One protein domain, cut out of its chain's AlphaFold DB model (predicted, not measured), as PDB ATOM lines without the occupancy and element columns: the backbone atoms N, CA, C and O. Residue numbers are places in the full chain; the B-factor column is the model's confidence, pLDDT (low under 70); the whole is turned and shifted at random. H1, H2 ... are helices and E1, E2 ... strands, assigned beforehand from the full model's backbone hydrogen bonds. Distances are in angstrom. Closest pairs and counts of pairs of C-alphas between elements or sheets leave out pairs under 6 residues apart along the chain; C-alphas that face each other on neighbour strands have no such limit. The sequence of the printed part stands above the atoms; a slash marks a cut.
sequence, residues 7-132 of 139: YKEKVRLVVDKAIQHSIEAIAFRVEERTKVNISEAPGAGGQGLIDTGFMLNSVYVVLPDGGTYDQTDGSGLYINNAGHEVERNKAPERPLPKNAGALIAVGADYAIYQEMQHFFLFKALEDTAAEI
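What this domain is: This is residues 7 to 132 of the 139 residues of an uncharacterized protein of Peptococcaceae bacterium (UniProt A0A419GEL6). One long helix, H1, makes much of the length; its residues 7 to 18 stick out, while its later part packs on a small two-stranded sheet, E1 and E4, and on the slanting helix H3. A separate hairpin, E2 and E3, lies toward the end of the long axis away from Tyr 7, and short H2 is near H3. The printed part has 126 residues, with named elements in the order H1 E1 E2 E3 E4 H2 H3; both two-stranded sheets are antiparallel and the class is mixed, helices and strands. The whole is only just loose, close to compact, with a radius of gyration of the C-alphas of 16.9 A, and a rod spanning 63 by 30 by 20 A.

How they stand to each other: H1, residues 7 to 40, comes closest to E1, residues 59 to 63, at the C-alphas of Glu 31 and Val 59, 6.5 A apart. E1 and E4, residues 103 to 106, are antiparallel neighbours, with N 60 and O 105 at 2.9 A. E2, residues 76 to 79, and E3, residues 85 to 88, form a hairpin, with N 78 and O 86 at 2.9 A; both are apart from H1. H2, residues 111 to 117, is close to but not clearly touching H3, residues 120 to 132. The closest C-alphas there are those of Glu 115 and Leu 121, 7.1 A apart. H3 touches H1, with residues 26 to 38 of H1 alone, at a steep tilt of 45 degrees, opposite ways; the closest C-alphas, of Arg 33 and Ala 124, are 5.0 A apart. In H1 and H3 every O i to N i+4 pair is within hydrogen-bond range; in H2, 2 of 3 are.

Where its parts are: H1 begins at C-alpha 7 (240.702, 158.655, 296.119) and is 49.4 A long. E1 is 13.8 A long. H3, 18.3 A long, ends at C-alpha 132 (220.553, 180.842, 298.285).

The domain as a whole: The two C-alphas farthest apart, of Tyr 7 and His 84, are 62.8 A apart. The printed part has no cut. The links H1 to E1, E1 to E2 and E3 to E4 are long. Residues 42 to 52 have pLDDT under 70.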
ATOM      1  N   TYR A   7     242.107 158.477 295.756       74.94
ATOM      2  CA  TYR A   7     240.702 158.655 296.119       74.94
ATOM      3  C   TYR A   7     240.430 160.043 296.714       74.94
ATOM      4  O   TYR A   7     239.443 160.685 296.358       74.94
ATOM      5  N   LYS A   8     241.328 160.547 297.571       75.50
ATOM      6  CA  LYS A   8     241.213 161.890 298.160       75.50
ATOM      7  C   LYS A   8     241.366 162.983 297.106       75.50
ATOM      8  O   LYS A   8     240.602 163.943 297.113       75.50
ATOM      9  N   GLU A   9     242.310 162.819 296.183       79.94
ATOM     10  CA  GLU A   9     242.526 163.770 295.086       79.94
ATOM     11  C   GLU A   9     241.328 163.820 294.135       79.94
ATOM     12  O   GLU A   9     240.886 164.902 293.751       79.94
ATOM     13  N   LYS A  10     240.730 162.662 293.826       80.50
ATOM     14  CA  LYS A  10     239.513 162.593 293.013       80.50
ATOM     15  C   LYS A  10     238.323 163.274 293.689       80.50
ATOM     16  O   LYS A  10     237.606 164.018 293.027       80.50
ATOM     17  N   VAL A  11     238.116 163.045 294.990       86.56
ATOM     18  CA  VAL A  11     237.042 163.709 295.752       86.56
ATOM     19  C   VAL A  11     237.246 165.221 295.757       86.56
ATOM     20  O   VAL A  11     236.304 165.952 295.468       86.56
ATOM     21  N   ARG A  12     238.473 165.689 296.009       87.38
ATOM     22  CA  ARG A  12     238.798 167.118 295.974       87.38
ATOM     23  C   ARG A  12     238.469 167.740 294.619       87.38
ATOM     24  O   ARG A  12     237.757 168.730 294.572       87.38
ATOM     25  N   LEU A  13     238.901 167.116 293.526       88.06
ATOM     26  CA  LEU A  13     238.643 167.622 292.178       88.06
ATOM     27  C   LEU A  13     237.142 167.690 291.851       88.06
ATOM     28  O   LEU A  13     236.703 168.615 291.173       88.06
ATOM     29  N   VAL A  14     236.347 166.727 292.327       91.00
ATOM     30  CA  VAL A  14     234.883 166.753 292.163       91.00
ATOM     31  C   VAL A  14     234.256 167.895 292.964       91.00
ATOM     32  O   VAL A  14     233.392 168.593 292.439       91.00
ATOM     33  N   VAL A  15     234.698 168.102 294.205       91.19
ATOM     34  CA  VAL A  15     234.211 169.194 295.060       91.19
ATOM     35  C   VAL A  15     234.576 170.555 294.466       91.19
ATOM     36  O   VAL A  15     233.702 171.406 294.350       91.19
ATOM     37  N   ASP A  16     235.818 170.735 294.015       88.50
ATOM     38  CA  ASP A  16     236.287 171.989 293.416       88.50
ATOM     39  C   ASP A  16     235.450 172.349 292.174       88.50
ATOM     40  O   ASP A  16     234.980 173.478 292.040       88.50
ATOM     41  N   LYS A  17     235.154 171.363 291.315       89.31
ATOM     42  CA  LYS A  17     234.253 171.551 290.165       89.31
ATOM     43  C   LYS A  17     232.823 171.896 290.579       89.31
ATOM     44  O   LYS A  17     232.205 172.764 289.972       89.31
ATOM     45  N   ALA A  18     232.285 171.234 291.601       91.62
ATOM     46  CA  ALA A  18     230.935 171.512 292.091       91.62
ATOM     47  C   ALA A  18     230.809 172.933 292.668       91.62
ATOM     48  O   ALA A  18     229.789 173.594 292.465       91.62
ATOM     49  N   ILE A  19     231.859 173.422 293.336       91.00
ATOM     50  CA  ILE A  19     231.939 174.804 293.818       91.00
ATOM     51  C   ILE A  19     231.973 175.770 292.631       91.00
ATOM     52  O   ILE A  19     231.202 176.726 292.617       91.00
ATOM     53  N   GLN A  20     232.801 175.505 291.616       90.81
ATOM     54  CA  GLN A  20     232.892 176.357 290.426       90.81
ATOM     55  C   GLN A  20     231.545 176.473 289.697       90.81
ATOM     56  O   GLN A  20     231.099 177.584 289.423       90.81
ATOM     57  N   HIS A  21     230.846 175.355 289.478       92.94
ATOM     58  CA  HIS A  21     229.508 175.367 288.877       92.94
ATOM     59  C   HIS A  21     228.472 176.099 289.737       92.94
ATOM     60  O   HIS A  21     227.584 176.759 289.204       92.94
ATOM     61  N   SER A  22     228.578 176.006 291.065       93.44
ATOM     62  CA  SER A  22     227.702 176.764 291.966       93.44
ATOM     63  C   SER A  22     227.933 178.270 291.838       93.44
ATOM     64  O   SER A  22     226.972 179.027 291.741       93.44
ATOM     65  N   ILE A  23     229.194 178.712 291.796       94.56
ATOM     66  CA  ILE A  23     229.556 180.129 291.619       94.56
ATOM     67  C   ILE A  23     229.050 180.651 290.272       94.56
ATOM     68  O   ILE A  23     228.451 181.723 290.217       94.56
ATOM     69  N   GLU A  24     229.255 179.884 289.204       95.44
ATOM     70  CA  GLU A  24     228.762 180.195 287.862       95.44
ATOM     71  C   GLU A  24     227.232 180.346 287.844       95.44
ATOM     72  O   GLU A  24     226.714 181.355 287.368       95.44
ATOM     73  N   ALA A  25     226.500 179.395 288.433       95.38
ATOM     74  CA  ALA A  25     225.042 179.454 288.513       95.38
ATOM     75  C   ALA A  25     224.546 180.675 289.305       95.38
ATOM     76  O   ALA A  25     223.588 181.328 288.894       95.38
ATOM     77  N   ILE A  26     225.210 181.008 290.417       96.31
ATOM     78  CA  ILE A  26     224.898 182.205 291.208       96.31
ATOM     79  C   ILE A  26     225.144 183.465 290.374       96.31
ATOM     80  O   ILE A  26     224.293 184.348 290.347       96.31
ATOM     81  N   ALA A  27     226.269 183.549 289.664       96.69
ATOM     82  CA  ALA A  27     226.592 184.711 288.845       96.69
ATOM     83  C   ALA A  27     225.560 184.933 287.728       96.69
ATOM     84  O   ALA A  27     225.074 186.053 287.559       96.69
ATOM     85  N   PHE A  28     225.148 183.871 287.031       96.75
ATOM     86  CA  PHE A  28     224.090 183.963 286.023       96.75
ATOM     87  C   PHE A  28     222.720 184.295 286.616       96.75
ATOM     88  O   PHE A  28     221.940 185.017 285.995       96.75
ATOM     89  N   ARG A  29     222.430 183.836 287.838       96.75
ATOM     90  CA  ARG A  29     221.207 184.219 288.552       96.75
ATOM     91  C   ARG A  29     221.191 185.711 288.890       96.75
ATOM     92  O   ARG A  29     220.165 186.364 288.710       96.75
ATOM     93  N   VAL A  30     222.331 186.266 289.308       97.12
ATOM     94  CA  VAL A  30     222.479 187.714 289.525       97.12
ATOM     95  C   VAL A  30     222.319 188.471 288.207       97.12
ATOM     96  O   VAL A  30     221.604 189.471 288.176       97.12
ATOM     97  N   GLU A  31     222.923 188.004 287.111       95.88
ATOM     98  CA  GLU A  31     222.760 188.606 285.778       95.88
ATOM     99  C   GLU A  31     221.279 188.665 285.365       95.88
ATOM    100  O   GLU A  31     220.772 189.732 285.014       95.88
ATOM    101  N   GLU A  32     220.560 187.544 285.460       95.19
ATOM    102  CA  GLU A  32     219.125 187.458 285.170       95.19
ATOM    103  C   GLU A  32     218.322 188.453 286.019       95.19
ATOM    104  O   GLU A  32     217.564 189.265 285.482       95.19
ATOM    105  N   ARG A  33     218.511 188.432 287.344       94.62
ATOM    106  CA  ARG A  33     217.810 189.326 288.275       94.62
ATOM    107  C   ARG A  33     218.116 190.793 287.999       94.62
ATOM    108  O   ARG A  33     217.221 191.628 288.096       94.62
ATOM    109  N   THR A  34     219.343 191.105 287.592       93.50
ATOM    110  CA  THR A  34     219.748 192.457 287.191       93.50
ATOM    111  C   THR A  34     218.945 192.915 285.977       93.50
ATOM    112  O   THR A  34     218.379 194.005 285.999       93.50
ATOM    113  N   LYS A  35     218.821 192.070 284.946       90.94
ATOM    114  CA  LYS A  35     218.025 192.372 283.743       90.94
ATOM    115  C   LYS A  35     216.546 192.582 284.073       90.94
ATOM    116  O   LYS A  35     215.950 193.538 283.580       90.94
ATOM    117  N   VAL A  36     215.978 191.750 284.950       89.94
ATOM    118  CA  VAL A  36     214.601 191.923 285.448       89.94
ATOM    119  C   VAL A  36     214.459 193.259 286.177       89.94
ATOM    120  O   VAL A  36     213.602 194.058 285.814       89.94
ATOM    121  N   ASN A  37     215.343 193.562 287.130       88.81
ATOM    122  CA  ASN A  37     215.294 194.810 287.889       88.81
ATOM    123  C   ASN A  37     215.441 196.051 286.994       88.81
ATOM    124  O   ASN A  37     214.715 197.021 287.190       88.81
ATOM    125  N   ILE A  38     216.314 196.017 285.981       87.19
ATOM    126  CA  ILE A  38     216.425 197.074 284.961       87.19
ATOM    127  C   ILE A  38     215.089 197.268 284.229       87.19
ATOM    128  O   ILE A  38     214.648 198.401 284.037       87.19
ATOM    129  N   SER A  39     214.446 196.166 283.835       83.88
ATOM    130  CA  SER A  39     213.165 196.190 283.124       83.88
ATOM    131  C   SER A  39     211.973 196.570 284.005       83.88
ATOM    132  O   SER A  39     210.935 196.953 283.497       83.88
ATOM    133  N   GLU A  40     212.068 196.483 285.326       82.44
ATOM    134  CA  GLU A  40     210.962 196.863 286.217       82.44
ATOM    135  C   GLU A  40     211.138 198.265 286.800       82.44
ATOM    136  O   GLU A  40     210.200 198.843 287.354       82.44
ATOM    137  N   ALA A  41     212.338 198.834 286.684       77.19
ATOM    138  CA  ALA A  41     212.645 200.097 287.313       77.19
ATOM    139  C   ALA A  41     211.953 201.283 286.595       77.19
ATOM    140  O   ALA A  41     211.927 201.357 285.359       77.19
ATOM    141  N   PRO A  42     211.367 202.225 287.358       67.44
ATOM    142  CA  PRO A  42     210.675 203.376 286.794       67.44
ATOM    143  C   PRO A  42     211.668 204.350 286.148       67.44
ATOM    144  O   PRO A  42     212.654 204.732 286.766       67.44
ATOM    145  N   GLY A  43     211.392 204.781 284.914       63.25
ATOM    146  CA  GLY A  43     212.208 205.766 284.204       63.25
ATOM    147  C   GLY A  43     212.089 207.182 284.784       63.25
ATOM    148  O   GLY A  43     211.062 207.567 285.359       63.25
ATOM    149  N   ALA A  44     213.142 207.984 284.597       41.69
ATOM    150  CA  ALA A  44     213.166 209.401 284.948       41.69
ATOM    151  C   ALA A  44     212.024 210.150 284.230       41.69
ATOM    152  O   ALA A  44     212.073 210.371 283.023       41.69
ATOM    153  N   GLY A  45     210.981 210.527 284.979       45.22
ATOM    154  CA  GLY A  45     209.813 211.255 284.463       45.22
ATOM    155  C   GLY A  45     208.478 210.502 284.506       45.22
ATOM    156  O   GLY A  45     207.486 211.031 284.014       45.22
ATOM    157  N   GLY A  46     208.411 209.297 285.087       43.34
ATOM    158  CA  GLY A  46     207.143 208.562 285.239       43.34
ATOM    159  C   GLY A  46     206.618 207.920 283.948       43.34
ATOM    160  O   GLY A  46     205.502 207.406 283.923       43.34
ATOM    161  N   GLN A  47     207.425 207.924 282.886       47.44
ATOM    162  CA  GLN A  47     207.223 207.138 281.671       47.44
ATOM    163  C   GLN A  47     208.160 205.922 281.757       47.44
ATOM    164  O   GLN A  47     209.314 206.066 282.153       47.44
ATOM    165  N   GLY A  48     207.627 204.722 281.522       52.84
ATOM    166  CA  GLY A  48     208.247 203.444 281.896       52.84
ATOM    167  C   GLY A  48     209.623 203.128 281.290       52.84
ATOM    168  O   GLY A  48     210.074 203.802 280.371       52.84
ATOM    169  N   LEU A  49     210.213 202.048 281.830       56.38
ATOM    170  CA  LEU A  49     211.476 201.374 281.486       56.38
ATOM    171  C   LEU A  49     212.689 202.313 281.388       56.38
ATOM    172  O   LEU A  49     212.821 203.073 280.432       56.38
ATOM    173  N   ILE A  50     213.625 202.202 282.344       57.41
ATOM    174  CA  ILE A  50     214.917 202.926 282.357       57.41
ATOM    175  C   ILE A  50     215.668 202.824 281.021       57.41
ATOM    176  O   ILE A  50     216.495 203.684 280.703       57.41
ATOM    177  N   ASP A  51     215.389 201.789 280.230       61.25
ATOM    178  CA  ASP A  51     216.166 201.476 279.054       61.25
ATOM    179  C   ASP A  51     215.373 200.794 277.925       61.25
ATOM    180  O   ASP A  51     214.371 200.113 278.136       61.25
ATOM    181  N   THR A  52     215.866 200.999 276.702       61.66
ATOM    182  CA  THR A  52     215.322 200.518 275.424       61.66
ATOM    183  C   THR A  52     215.873 199.151 275.014       61.66
ATOM    184  O   THR A  52     215.681 198.728 273.877       61.66
ATOM    185  N   GLY A  53     216.600 198.479 275.911       78.88
ATOM    186  CA  GLY A  53     217.213 197.169 275.700       78.88
ATOM    187  C   GLY A  53     218.742 197.186 275.735       78.88
ATOM    188  O   GLY A  53     219.331 196.164 276.063       78.88
ATOM    189  N   PHE A  54     219.398 198.323 275.475       88.38
ATOM    190  CA  PHE A  54     220.864 198.396 275.410       88.38
ATOM    191  C   PHE A  54     221.551 198.147 276.763       88.38
ATOM    192  O   PHE A  54     222.463 197.335 276.859       88.38
ATOM    193  N   MET A  55     221.109 198.813 277.829       87.94
ATOM    194  CA  MET A  55     221.575 198.581 279.199       87.94
ATOM    195  C   MET A  55     221.305 197.141 279.632       87.94
ATOM    196  O   MET A  55     222.204 196.501 280.176       87.94
ATOM    197  N   LEU A  56     220.113 196.610 279.338       88.88
ATOM    198  CA  LEU A  56     219.763 195.213 279.626       88.88
ATOM    199  C   LEU A  56     220.715 194.239 278.916       88.88
ATOM    200  O   LEU A  56     221.232 193.308 279.533       88.88
ATOM    201  N   ASN A  57     221.001 194.496 277.643       90.25
ATOM    202  CA  ASN A  57     221.927 193.718 276.827       90.25
ATOM    203  C   ASN A  57     223.392 194.072 277.064       90.25
ATOM    204  O   ASN A  57     224.241 193.556 276.350       90.25
ATOM    205  N   SER A  58     223.697 194.928 278.040       93.19
ATOM    206  CA  SER A  58     225.062 195.253 278.454       93.19
ATOM    207  C   SER A  58     225.446 194.611 279.784       93.19
ATOM    208  O   SER A  58     226.586 194.764 280.209       93.19
ATOM    209  N   VAL A  59     224.526 193.917 280.464       94.56
ATOM    210  CA  VAL A  59     224.850 193.151 281.675       94.56
ATOM    211  C   VAL A  59     225.651 191.914 281.274       94.56
ATOM    212  O   VAL A  59     225.226 191.176 280.387       94.56
ATOM    213  N   TYR A  60     226.793 191.685 281.918       97.12
ATOM    214  CA  TYR A  60     227.672 190.550 281.643       97.12
ATOM    215  C   TYR A  60     228.256 189.940 282.917       97.12
ATOM    216  O   TYR A  60     228.339 190.588 283.965       97.12
ATOM    217  N   VAL A  61     228.713 188.697 282.785       97.56
ATOM    218  CA  VAL A  61     229.463 187.951 283.794       97.56
ATOM    219  C   VAL A  61     230.884 187.692 283.299       97.56
ATOM    220  O   VAL A  61     231.092 187.369 282.130       97.56
ATOM    221  N   VAL A  62     231.853 187.793 284.204       97.38
ATOM    222  CA  VAL A  62     233.243 187.368 284.013       97.38
ATOM    223  C   VAL A  62     233.552 186.256 285.011       97.38
ATOM    224  O   VAL A  62     233.322 186.403 286.213       97.38
ATOM    225  N   LEU A  63     234.082 185.147 284.510       95.94
ATOM    226  CA  LEU A  63     234.489 183.943 285.231       95.94
ATOM    227  C   LEU A  63     235.986 183.675 284.972       95.94
ATOM    228  O   LEU A  63     236.564 184.243 284.045       95.94
ATOM    229  N   PRO A  64     236.641 182.795 285.752       92.62
ATOM    230  CA  PRO A  64     238.052 182.464 285.542       92.62
ATOM    231  C   PRO A  64     238.374 181.927 284.139       92.62
ATOM    232  O   PRO A  64     239.439 182.225 283.604       92.62
ATOM    233  N   ASP A  65     237.445 181.169 283.550       88.00
ATOM    234  CA  ASP A  65     237.645 180.453 282.284       88.00
ATOM    235  C   ASP A  65     236.843 181.056 281.109       88.00
ATOM    236  O   ASP A  65     236.763 180.451 280.040       88.00
ATOM    237  N   GLY A  66     236.229 182.232 281.284       89.31
ATOM    238  CA  GLY A  66     235.422 182.875 280.241       89.31
ATOM    239  C   GLY A  66     234.429 183.902 280.778       89.31
ATOM    240  O   GLY A  66     234.462 184.264 281.946       89.31
ATOM    241  N   GLY A  67     233.522 184.379 279.935       92.94
ATOM    242  CA  GLY A  67     232.514 185.361 280.326       92.94
ATOM    243  C   GLY A  67     231.497 185.609 279.219       92.94
ATOM    244  O   GLY A  67     231.596 185.043 278.130       92.94
ATOM    245  N   THR A  68     230.515 186.461 279.498       96.12
ATOM    246  CA  THR A  68     229.456 186.834 278.545       96.12
ATOM    247  C   THR A  68     229.641 188.230 277.956       96.12
ATOM    248  O   THR A  68     228.791 188.693 277.202       96.12
ATOM    249  N   TYR A  69     230.768 188.902 278.223       95.81
ATOM    250  CA  TYR A  69     231.020 190.258 277.728       95.81
ATOM    251  C   TYR A  69     230.924 190.365 276.196       95.81
ATOM    252  O   TYR A  69     230.294 191.290 275.686       95.81
ATOM    253  N   ASP A  70     231.452 189.402 275.442       94.31
ATOM    254  CA  ASP A  70     231.374 189.409 273.970       94.31
ATOM    255  C   ASP A  70     229.970 189.103 273.420       94.31
ATOM    256  O   ASP A  70     229.713 189.286 272.233       94.31
ATOM    257  N   GLN A  71     229.044 188.663 274.276       93.62
ATOM    258  CA  GLN A  71     227.646 188.394 273.925       93.62
ATOM    259  C   GLN A  71     226.746 189.622 274.134       93.62
ATOM    260  O   GLN A  71     225.562 189.575 273.810       93.62
ATOM    261  N   THR A  72     227.295 190.709 274.686       93.62
ATOM    262  CA  THR A  72     226.560 191.952 274.952       93.62
ATOM    263  C   THR A  72     226.652 192.945 273.796       93.62
ATOM    264  O   THR A  72     227.658 192.983 273.082       93.62
ATOM    265  N   ASP A  73     225.628 193.788 273.657       92.38
ATOM    266  CA  ASP A  73     225.516 194.792 272.590       92.38
ATOM    267  C   ASP A  73     226.729 195.741 272.560       92.38
ATOM    268  O   ASP A  73     227.172 196.244 273.590       92.38
ATOM    269  N   GLY A  74     227.295 195.980 271.373       92.00
ATOM    270  CA  GLY A  74     228.459 196.856 271.181       92.00
ATOM    271  C   GLY A  74     228.114 198.348 271.167       92.00
ATOM    272  O   GLY A  74     226.959 198.730 271.036       92.00
ATOM    273  N   SER A  75     229.114 199.227 271.253       93.12
ATOM    274  CA  SER A  75     228.876 200.666 271.063       93.12
ATOM    275  C   SER A  75     228.335 200.966 269.656       93.12
ATOM    276  O   SER A  75     228.792 200.373 268.678       93.12
ATOM    277  N   GLY A  76     227.397 201.907 269.535       92.19
ATOM    278  CA  GLY A  76     226.782 202.260 268.254       92.19
ATOM    279  C   GLY A  76     225.553 203.161 268.370       92.19
ATOM    280  O   GLY A  76     225.248 203.697 269.436       92.19
ATOM    281  N   LEU A  77     224.841 203.332 267.251       91.31
ATOM    282  CA  LEU A  77     223.561 204.041 267.196       91.31
ATOM    283  C   LEU A  77     222.409 203.059 267.425       91.31
ATOM    284  O   LEU A  77     222.293 202.057 266.723       91.31
ATOM    285  N   TYR A  78     221.549 203.377 268.390       87.00
ATOM    286  CA  TYR A  78     220.378 202.580 268.747       87.00
ATOM    287  C   TYR A  78     219.128 203.452 268.741       87.00
ATOM    288  O   TYR A  78     219.176 204.629 269.094       87.00
ATOM    289  N   ILE A  79     217.992 202.869 268.370       84.25
ATOM    290  CA  ILE A  79     216.700 203.556 268.413       84.25
ATOM    291  C   ILE A  79     216.178 203.550 269.851       84.25
ATOM    292  O   ILE A  79     216.080 202.496 270.478       84.25
ATOM    293  N   ASN A  80     215.843 204.726 270.382       78.88
ATOM    294  CA  ASN A  80     215.215 204.844 271.696       78.88
ATOM    295  C   ASN A  80     213.684 204.673 271.641       78.88
ATOM    296  O   ASN A  80     213.085 204.553 270.576       78.88
ATOM    297  N   ASN A  81     213.025 204.740 272.802       72.25
ATOM    298  CA  ASN A  81     211.575 204.549 272.932       72.25
ATOM    299  C   ASN A  81     210.771 205.658 272.230       72.25
ATOM    300  O   ASN A  81     209.598 205.466 271.925       72.25
ATOM    301  N   ALA A  82     211.396 206.808 271.958       79.62
ATOM    302  CA  ALA A  82     210.815 207.906 271.192       79.62
ATOM    303  C   ALA A  82     211.056 207.773 269.674       79.62
ATOM    304  O   ALA A  82     210.646 208.648 268.915       79.62
ATOM    305  N   GLY A  83     211.715 206.701 269.218       82.81
ATOM    306  CA  GLY A  83     212.025 206.468 267.808       82.81
ATOM    307  C   GLY A  83     213.236 207.246 267.285       82.81
ATOM    308  O   GLY A  83     213.443 207.294 266.076       82.81
ATOM    309  N   HIS A  84     214.035 207.866 268.159       84.00
ATOM    310  CA  HIS A  84     215.227 208.618 267.766       84.00
ATOM    311  C   HIS A  84     216.490 207.766 267.891       84.00
ATOM    312  O   HIS A  84     216.660 207.048 268.879       84.00
ATOM    313  N   GLU A  85     217.398 207.906 266.926       88.88
ATOM    314  CA  GLU A  85     218.754 207.372 267.040       88.88
ATOM    315  C   GLU A  85     219.510 208.099 268.149       88.88
ATOM    316  O   GLU A  85     219.565 209.329 268.209       88.88
ATOM    317  N   VAL A  86     220.094 207.316 269.043       87.00
ATOM    318  CA  VAL A  86     220.932 207.788 270.133       87.00
ATOM    319  C   VAL A  86     222.190 206.949 270.184       87.00
ATOM    320  O   VAL A  86     222.156 205.725 270.065       87.00
ATOM    321  N   GLU A  87     223.311 207.627 270.391       90.62
ATOM    322  CA  GLU A  87     224.584 206.965 270.604       90.62
ATOM    323  C   GLU A  87     224.577 206.236 271.953       90.62
ATOM    324  O   GLU A  87     224.045 206.711 272.969       90.62
ATOM    325  N   ARG A  88     225.132 205.029 271.935       89.88
ATOM    326  CA  ARG A  88     225.275 204.147 273.080       89.88
ATOM    327  C   ARG A  88     226.710 203.665 273.133       89.88
ATOM    328  O   ARG A  88     227.240 203.176 272.140       89.88
ATOM    329  N   ASN A  89     227.307 203.792 274.310       92.00
ATOM    330  CA  ASN A  89     228.680 203.392 274.559       92.00
ATOM    331  C   ASN A  89     228.701 202.237 275.554       92.00
ATOM    332  O   ASN A  89     228.061 202.299 276.610       92.00
ATOM    333  N   LYS A  90     229.439 201.192 275.185       93.19
ATOM    334  CA  LYS A  90     229.786 200.070 276.041       93.19
ATOM    335  C   LYS A  90     231.201 200.271 276.581       93.19
ATOM    336  O   LYS A  90     232.167 200.342 275.818       93.19
ATOM    337  N   ALA A  91     231.304 200.345 277.898       93.56
ATOM    338  CA  ALA A  91     232.546 200.352 278.639       93.56
ATOM    339  C   ALA A  91     233.344 199.065 278.377       93.56
ATOM    340  O   ALA A  91     232.735 198.000 278.253       93.56
ATOM    341  N   PRO A  92     234.689 199.130 278.378       94.62
ATOM    342  CA  PRO A  92     235.544 197.950 278.313       94.62
ATOM    343  C   PRO A  92     235.228 196.922 279.405       94.62
ATOM    344  O   PRO A  92     234.836 197.282 280.521       94.62
ATOM    345  N   GLU A  93     235.494 195.651 279.106       95.19
ATOM    346  CA  GLU A  93     235.382 194.560 280.072       95.19
ATOM    347  C   GLU A  93     236.252 194.830 281.306       95.19
ATOM    348  O   GLU A  93     237.408 195.265 281.211       95.19
ATOM    349  N   ARG A  94     235.698 194.566 282.492       94.75
ATOM    350  CA  ARG A  94     236.450 194.630 283.742       94.75
ATOM    351  C   ARG A  94     237.131 193.291 284.022       94.75
ATOM    352  O   ARG A  94     236.469 192.258 283.964       94.75
ATOM    353  N   PRO A  95     238.424 193.288 284.390       95.06
ATOM    354  CA  PRO A  95     239.105 192.051 284.734       95.06
ATOM    355  C   PRO A  95     238.536 191.466 286.029       95.06
ATOM    356  O   PRO A  95     238.239 192.204 286.974       95.06
ATOM    357  N   LEU A  96     238.462 190.136 286.099       95.88
ATOM    358  CA  LEU A  96     238.095 189.430 287.321       95.88
ATOM    359  C   LEU A  96     239.118 189.730 288.439       95.88
ATOM    360  O   LEU A  96     240.323 189.522 288.244       95.88
ATOM    361  N   PRO A  97     238.687 190.207 289.622       94.06
ATOM    362  CA  PRO A  97     239.589 190.404 290.753       94.06
ATOM    363  C   PRO A  97     240.242 189.088 291.197       94.06
ATOM    364  O   PRO A  97     239.595 188.048 291.233       94.06
ATOM    365  N   LYS A  98     241.515 189.133 291.621       89.56
ATOM    366  CA  LYS A  98     242.324 187.932 291.947       89.56
ATOM    367  C   LYS A  98     241.705 186.971 292.974       89.56
ATOM    368  O   LYS A  98     242.050 185.797 292.968       89.56
ATOM    369  N   ASN A  99     240.837 187.471 293.852       88.50
ATOM    370  CA  ASN A  99     240.196 186.694 294.918       88.50
ATOM    371  C   ASN A  99     238.681 186.524 294.697       88.50
ATOM    372  O   ASN A  99     237.973 186.148 295.627       88.50
ATOM    373  N   ALA A 100     238.174 186.843 293.504       92.81
ATOM    374  CA  ALA A 100     236.764 186.709 293.160       92.81
ATOM    375  C   ALA A 100     236.529 185.443 292.327       92.81
ATOM    376  O   ALA A 100     237.320 185.116 291.445       92.81
ATOM    377  N   GLY A 101     235.426 184.741 292.600       94.00
ATOM    378  CA  GLY A 101     234.988 183.595 291.794       94.00
ATOM    379  C   GLY A 101     234.213 183.996 290.535       94.00
ATOM    380  O   GLY A 101     234.211 183.254 289.561       94.00
ATOM    381  N   ALA A 102     233.575 185.167 290.557       96.38
ATOM    382  CA  ALA A 102     232.873 185.764 289.430       96.38
ATOM    383  C   ALA A 102     232.804 187.289 289.604       96.38
ATOM    384  O   ALA A 102     232.891 187.799 290.724       96.38
ATOM    385  N   LEU A 103     232.618 188.007 288.501       96.38
ATOM    386  CA  LEU A 103     232.263 189.422 288.469       96.38
ATOM    387  C   LEU A 103     231.005 189.576 287.622       96.38
ATOM    388  O   LEU A 103     230.909 188.984 286.555       96.38
ATOM    389  N   ILE A 104     230.057 190.377 288.098       96.12
ATOM    390  CA  ILE A 104     228.867 190.770 287.346       96.12
ATOM    391  C   ILE A 104     228.926 192.284 287.200       96.12
ATOM    392  O   ILE A 104     229.175 192.993 288.179       96.12
ATOM    393  N   ALA A 105     228.743 192.780 285.983       94.69
ATOM    394  CA  ALA A 105     228.818 194.203 285.691       94.69
ATOM    395  C   ALA A 105     227.841 194.598 284.585       94.69
ATOM    396  O   ALA A 105     227.339 193.760 283.841       94.69
ATOM    397  N   VAL A 106     227.589 195.902 284.481       93.31
ATOM    398  CA  VAL A 106     226.788 196.498 283.410       93.31
ATOM    399  C   VAL A 106     227.700 197.373 282.563       93.31
ATOM    400  O   VAL A 106     228.367 198.267 283.079       93.31
ATOM    401  N   GLY A 107     227.778 197.057 281.274       92.12
ATOM    402  CA  GLY A 107     228.692 197.674 280.322       92.12
ATOM    403  C   GLY A 107     228.204 199.004 279.762       92.12
ATOM    404  O   GLY A 107     229.021 199.764 279.271       92.12
ATOM    405  N   ALA A 108     226.913 199.327 279.816       90.56
ATOM    406  CA  ALA A 108     226.435 200.616 279.325       90.56
ATOM    407  C   ALA A 108     227.000 201.769 280.171       90.56
ATOM    408  O   ALA A 108     226.815 201.796 281.384       90.56
ATOM    409  N   ASP A 109     227.634 202.763 279.544       87.69
ATOM    410  CA  ASP A 109     228.307 203.858 280.268       87.69
ATOM    411  C   ASP A 109     227.365 204.637 281.204       87.69
ATOM    412  O   ASP A 109     227.739 205.050 282.303       87.69
ATOM    413  N   TYR A 110     226.107 204.811 280.794       84.62
ATOM    414  CA  TYR A 110     225.090 205.487 281.600       84.62
ATOM    415  C   TYR A 110     224.529 204.614 282.732       84.62
ATOM    416  O   TYR A 110     223.781 205.125 283.567       84.62
ATOM    417  N   ALA A 111     224.890 203.328 282.806       85.75
ATOM    418  CA  ALA A 111     224.405 202.421 283.840       85.75
ATOM    419  C   ALA A 111     224.852 202.843 285.239       85.75
ATOM    420  O   ALA A 111     224.090 202.669 286.178       85.75
ATOM    421  N   ILE A 112     226.031 203.462 285.394       83.31
ATOM    422  CA  ILE A 112     226.478 203.976 286.702       83.31
ATOM    423  C   ILE A 112     225.504 205.037 287.215       83.31
ATOM    424  O   ILE A 112     225.078 204.991 288.368       83.31
ATOM    425  N   TYR A 113     225.125 205.981 286.351       84.12
ATOM    426  CA  TYR A 113     224.164 207.020 286.709       84.12
ATOM    427  C   TYR A 113     222.803 206.412 287.068       84.12
ATOM    428  O   TYR A 113     222.194 206.825 288.052       84.12
ATOM    429  N   GLN A 114     222.351 205.408 286.311       84.56
ATOM    430  CA  GLN A 114     221.076 204.741 286.573       84.56
ATOM    431  C   GLN A 114     221.102 203.905 287.857       84.56
ATOM    432  O   GLN A 114     220.155 203.995 288.630       84.56
ATOM    433  N   GLU A 115     222.181 203.171 288.140       85.31
ATOM    434  CA  GLU A 115     222.333 202.362 289.361       85.31
ATOM    435  C   GLU A 115     222.284 203.244 290.616       85.31
ATOM    436  O   GLU A 115     221.726 202.851 291.635       85.31
ATOM    437  N   MET A 116     222.805 204.476 290.542       84.81
ATOM    438  CA  MET A 116     222.724 205.447 291.642       84.81
ATOM    439  C   MET A 116     221.298 205.938 291.929       84.81
ATOM    440  O   MET A 116     221.025 206.370 293.048       84.81
ATOM    441  N   GLN A 117     220.408 205.925 290.932       84.50
ATOM    442  CA  GLN A 117     219.000 206.308 291.094       84.50
ATOM    443  C   GLN A 117     218.114 205.094 291.401       84.50
ATOM    444  O   GLN A 117     217.132 205.195 292.137       84.50
ATOM    445  N   HIS A 118     218.478 203.941 290.844       84.62
ATOM    446  CA  HIS A 118     217.720 202.703 290.863       84.62
ATOM    447  C   HIS A 118     218.692 201.538 291.028       84.62
ATOM    448  O   HIS A 118     219.286 201.092 290.057       84.62
ATOM    449  N   PHE A 119     218.840 201.037 292.252       87.81
ATOM    450  CA  PHE A 119     219.748 199.934 292.569       87.81
ATOM    451  C   PHE A 119     219.288 198.617 291.920       87.81
ATOM    452  O   PHE A 119     218.588 197.836 292.559       87.81
ATOM    453  N   PHE A 120     219.629 198.350 290.659       89.81
ATOM    454  CA  PHE A 120     219.220 197.133 289.953       89.81
ATOM    455  C   PHE A 120     220.214 195.991 290.151       89.81
ATOM    456  O   PHE A 120     219.786 194.857 290.385       89.81
ATOM    457  N   LEU A 121     221.518 196.277 290.102       91.12
ATOM    458  CA  LEU A 121     222.571 195.276 290.276       91.12
ATOM    459  C   LEU A 121     222.726 194.931 291.756       91.12
ATOM    460  O   LEU A 121     222.768 193.757 292.124       91.12
ATOM    461  N   PHE A 122     222.741 195.946 292.622       91.12
ATOM    462  CA  PHE A 122     222.822 195.720 294.060       91.12
ATOM    463  C   PHE A 122     221.597 194.960 294.595       91.12
ATOM    464  O   PHE A 122     221.753 193.981 295.322       91.12
ATOM    465  N   LYS A 123     220.381 195.324 294.169       92.06
ATOM    466  CA  LYS A 123     219.170 194.575 294.536       92.06
ATOM    467  C   LYS A 123     219.199 193.139 294.002       92.06
ATOM    468  O   LYS A 123     218.800 192.224 294.708       92.06
ATOM    469  N   ALA A 124     219.708 192.915 292.789       94.19
ATOM    470  CA  ALA A 124     219.845 191.564 292.244       94.19
ATOM    471  C   ALA A 124     220.788 190.681 293.081       94.19
ATOM    472  O   ALA A 124     220.528 189.484 293.237       94.19
ATOM    473  N   LEU A 125     221.851 191.267 293.645       94.00
ATOM    474  CA  LEU A 125     222.722 190.592 294.608       94.00
ATOM    475  C   LEU A 125     221.976 190.252 295.901       94.00
ATOM    476  O   LEU A 125     222.084 189.121 296.366       94.00
ATOM    477  N   GLU A 126     221.202 191.186 296.462       94.81
ATOM    478  CA  GLU A 126     220.396 190.946 297.669       94.81
ATOM    479  C   GLU A 126     219.343 189.850 297.455       94.81
ATOM    480  O   GLU A 126     219.257 188.918 298.256       94.81
ATOM    481  N   ASP A 127     218.596 189.917 296.352       94.50
ATOM    482  CA  ASP A 127     217.562 188.942 296.003       94.50
ATOM    483  C   ASP A 127     218.173 187.544 295.822       94.50
ATOM    484  O   ASP A 127     217.682 186.561 296.380       94.50
ATOM    485  N   THR A 128     219.288 187.448 295.090       96.00
ATOM    486  CA  THR A 128     219.972 186.166 294.872       96.00
ATOM    487  C   THR A 128     220.563 185.623 296.171       96.00
ATOM    488  O   THR A 128     220.447 184.430 296.443       96.00
ATOM    489  N   ALA A 129     221.160 186.479 297.007       94.19
ATOM    490  CA  ALA A 129     221.678 186.076 298.310       94.19
ATOM    491  C   ALA A 129     220.563 185.542 299.221       94.19
ATOM    492  O   ALA A 129     220.743 184.497 299.847       94.19
ATOM    493  N   ALA A 130     219.398 186.194 299.250       93.88
ATOM    494  CA  ALA A 130     218.243 185.726 300.010       93.88
ATOM    495  C   ALA A 130     217.732 184.358 299.517       93.88
ATOM    496  O   ALA A 130     217.385 183.510 300.339       93.88
ATOM    497  N   GLU A 131     217.731 184.112 298.201       92.94
ATOM    498  CA  GLU A 131     217.319 182.829 297.609       92.94
ATOM    499  C   GLU A 131     218.238 181.663 298.003       92.94
ATOM    500  O   GLU A 131     217.759 180.558 298.258       92.94
ATOM    501  N   ILE A 132     219.552 181.898 298.058       92.00
ATOM    502  CA  ILE A 132     220.553 180.842 298.285       92.00
ATOM    503  C   ILE A 132     221.034 180.746 299.741       92.00
ATOM    504  O   ILE A 132     221.866 179.894 300.054       92.00
TER     505      ILE A 132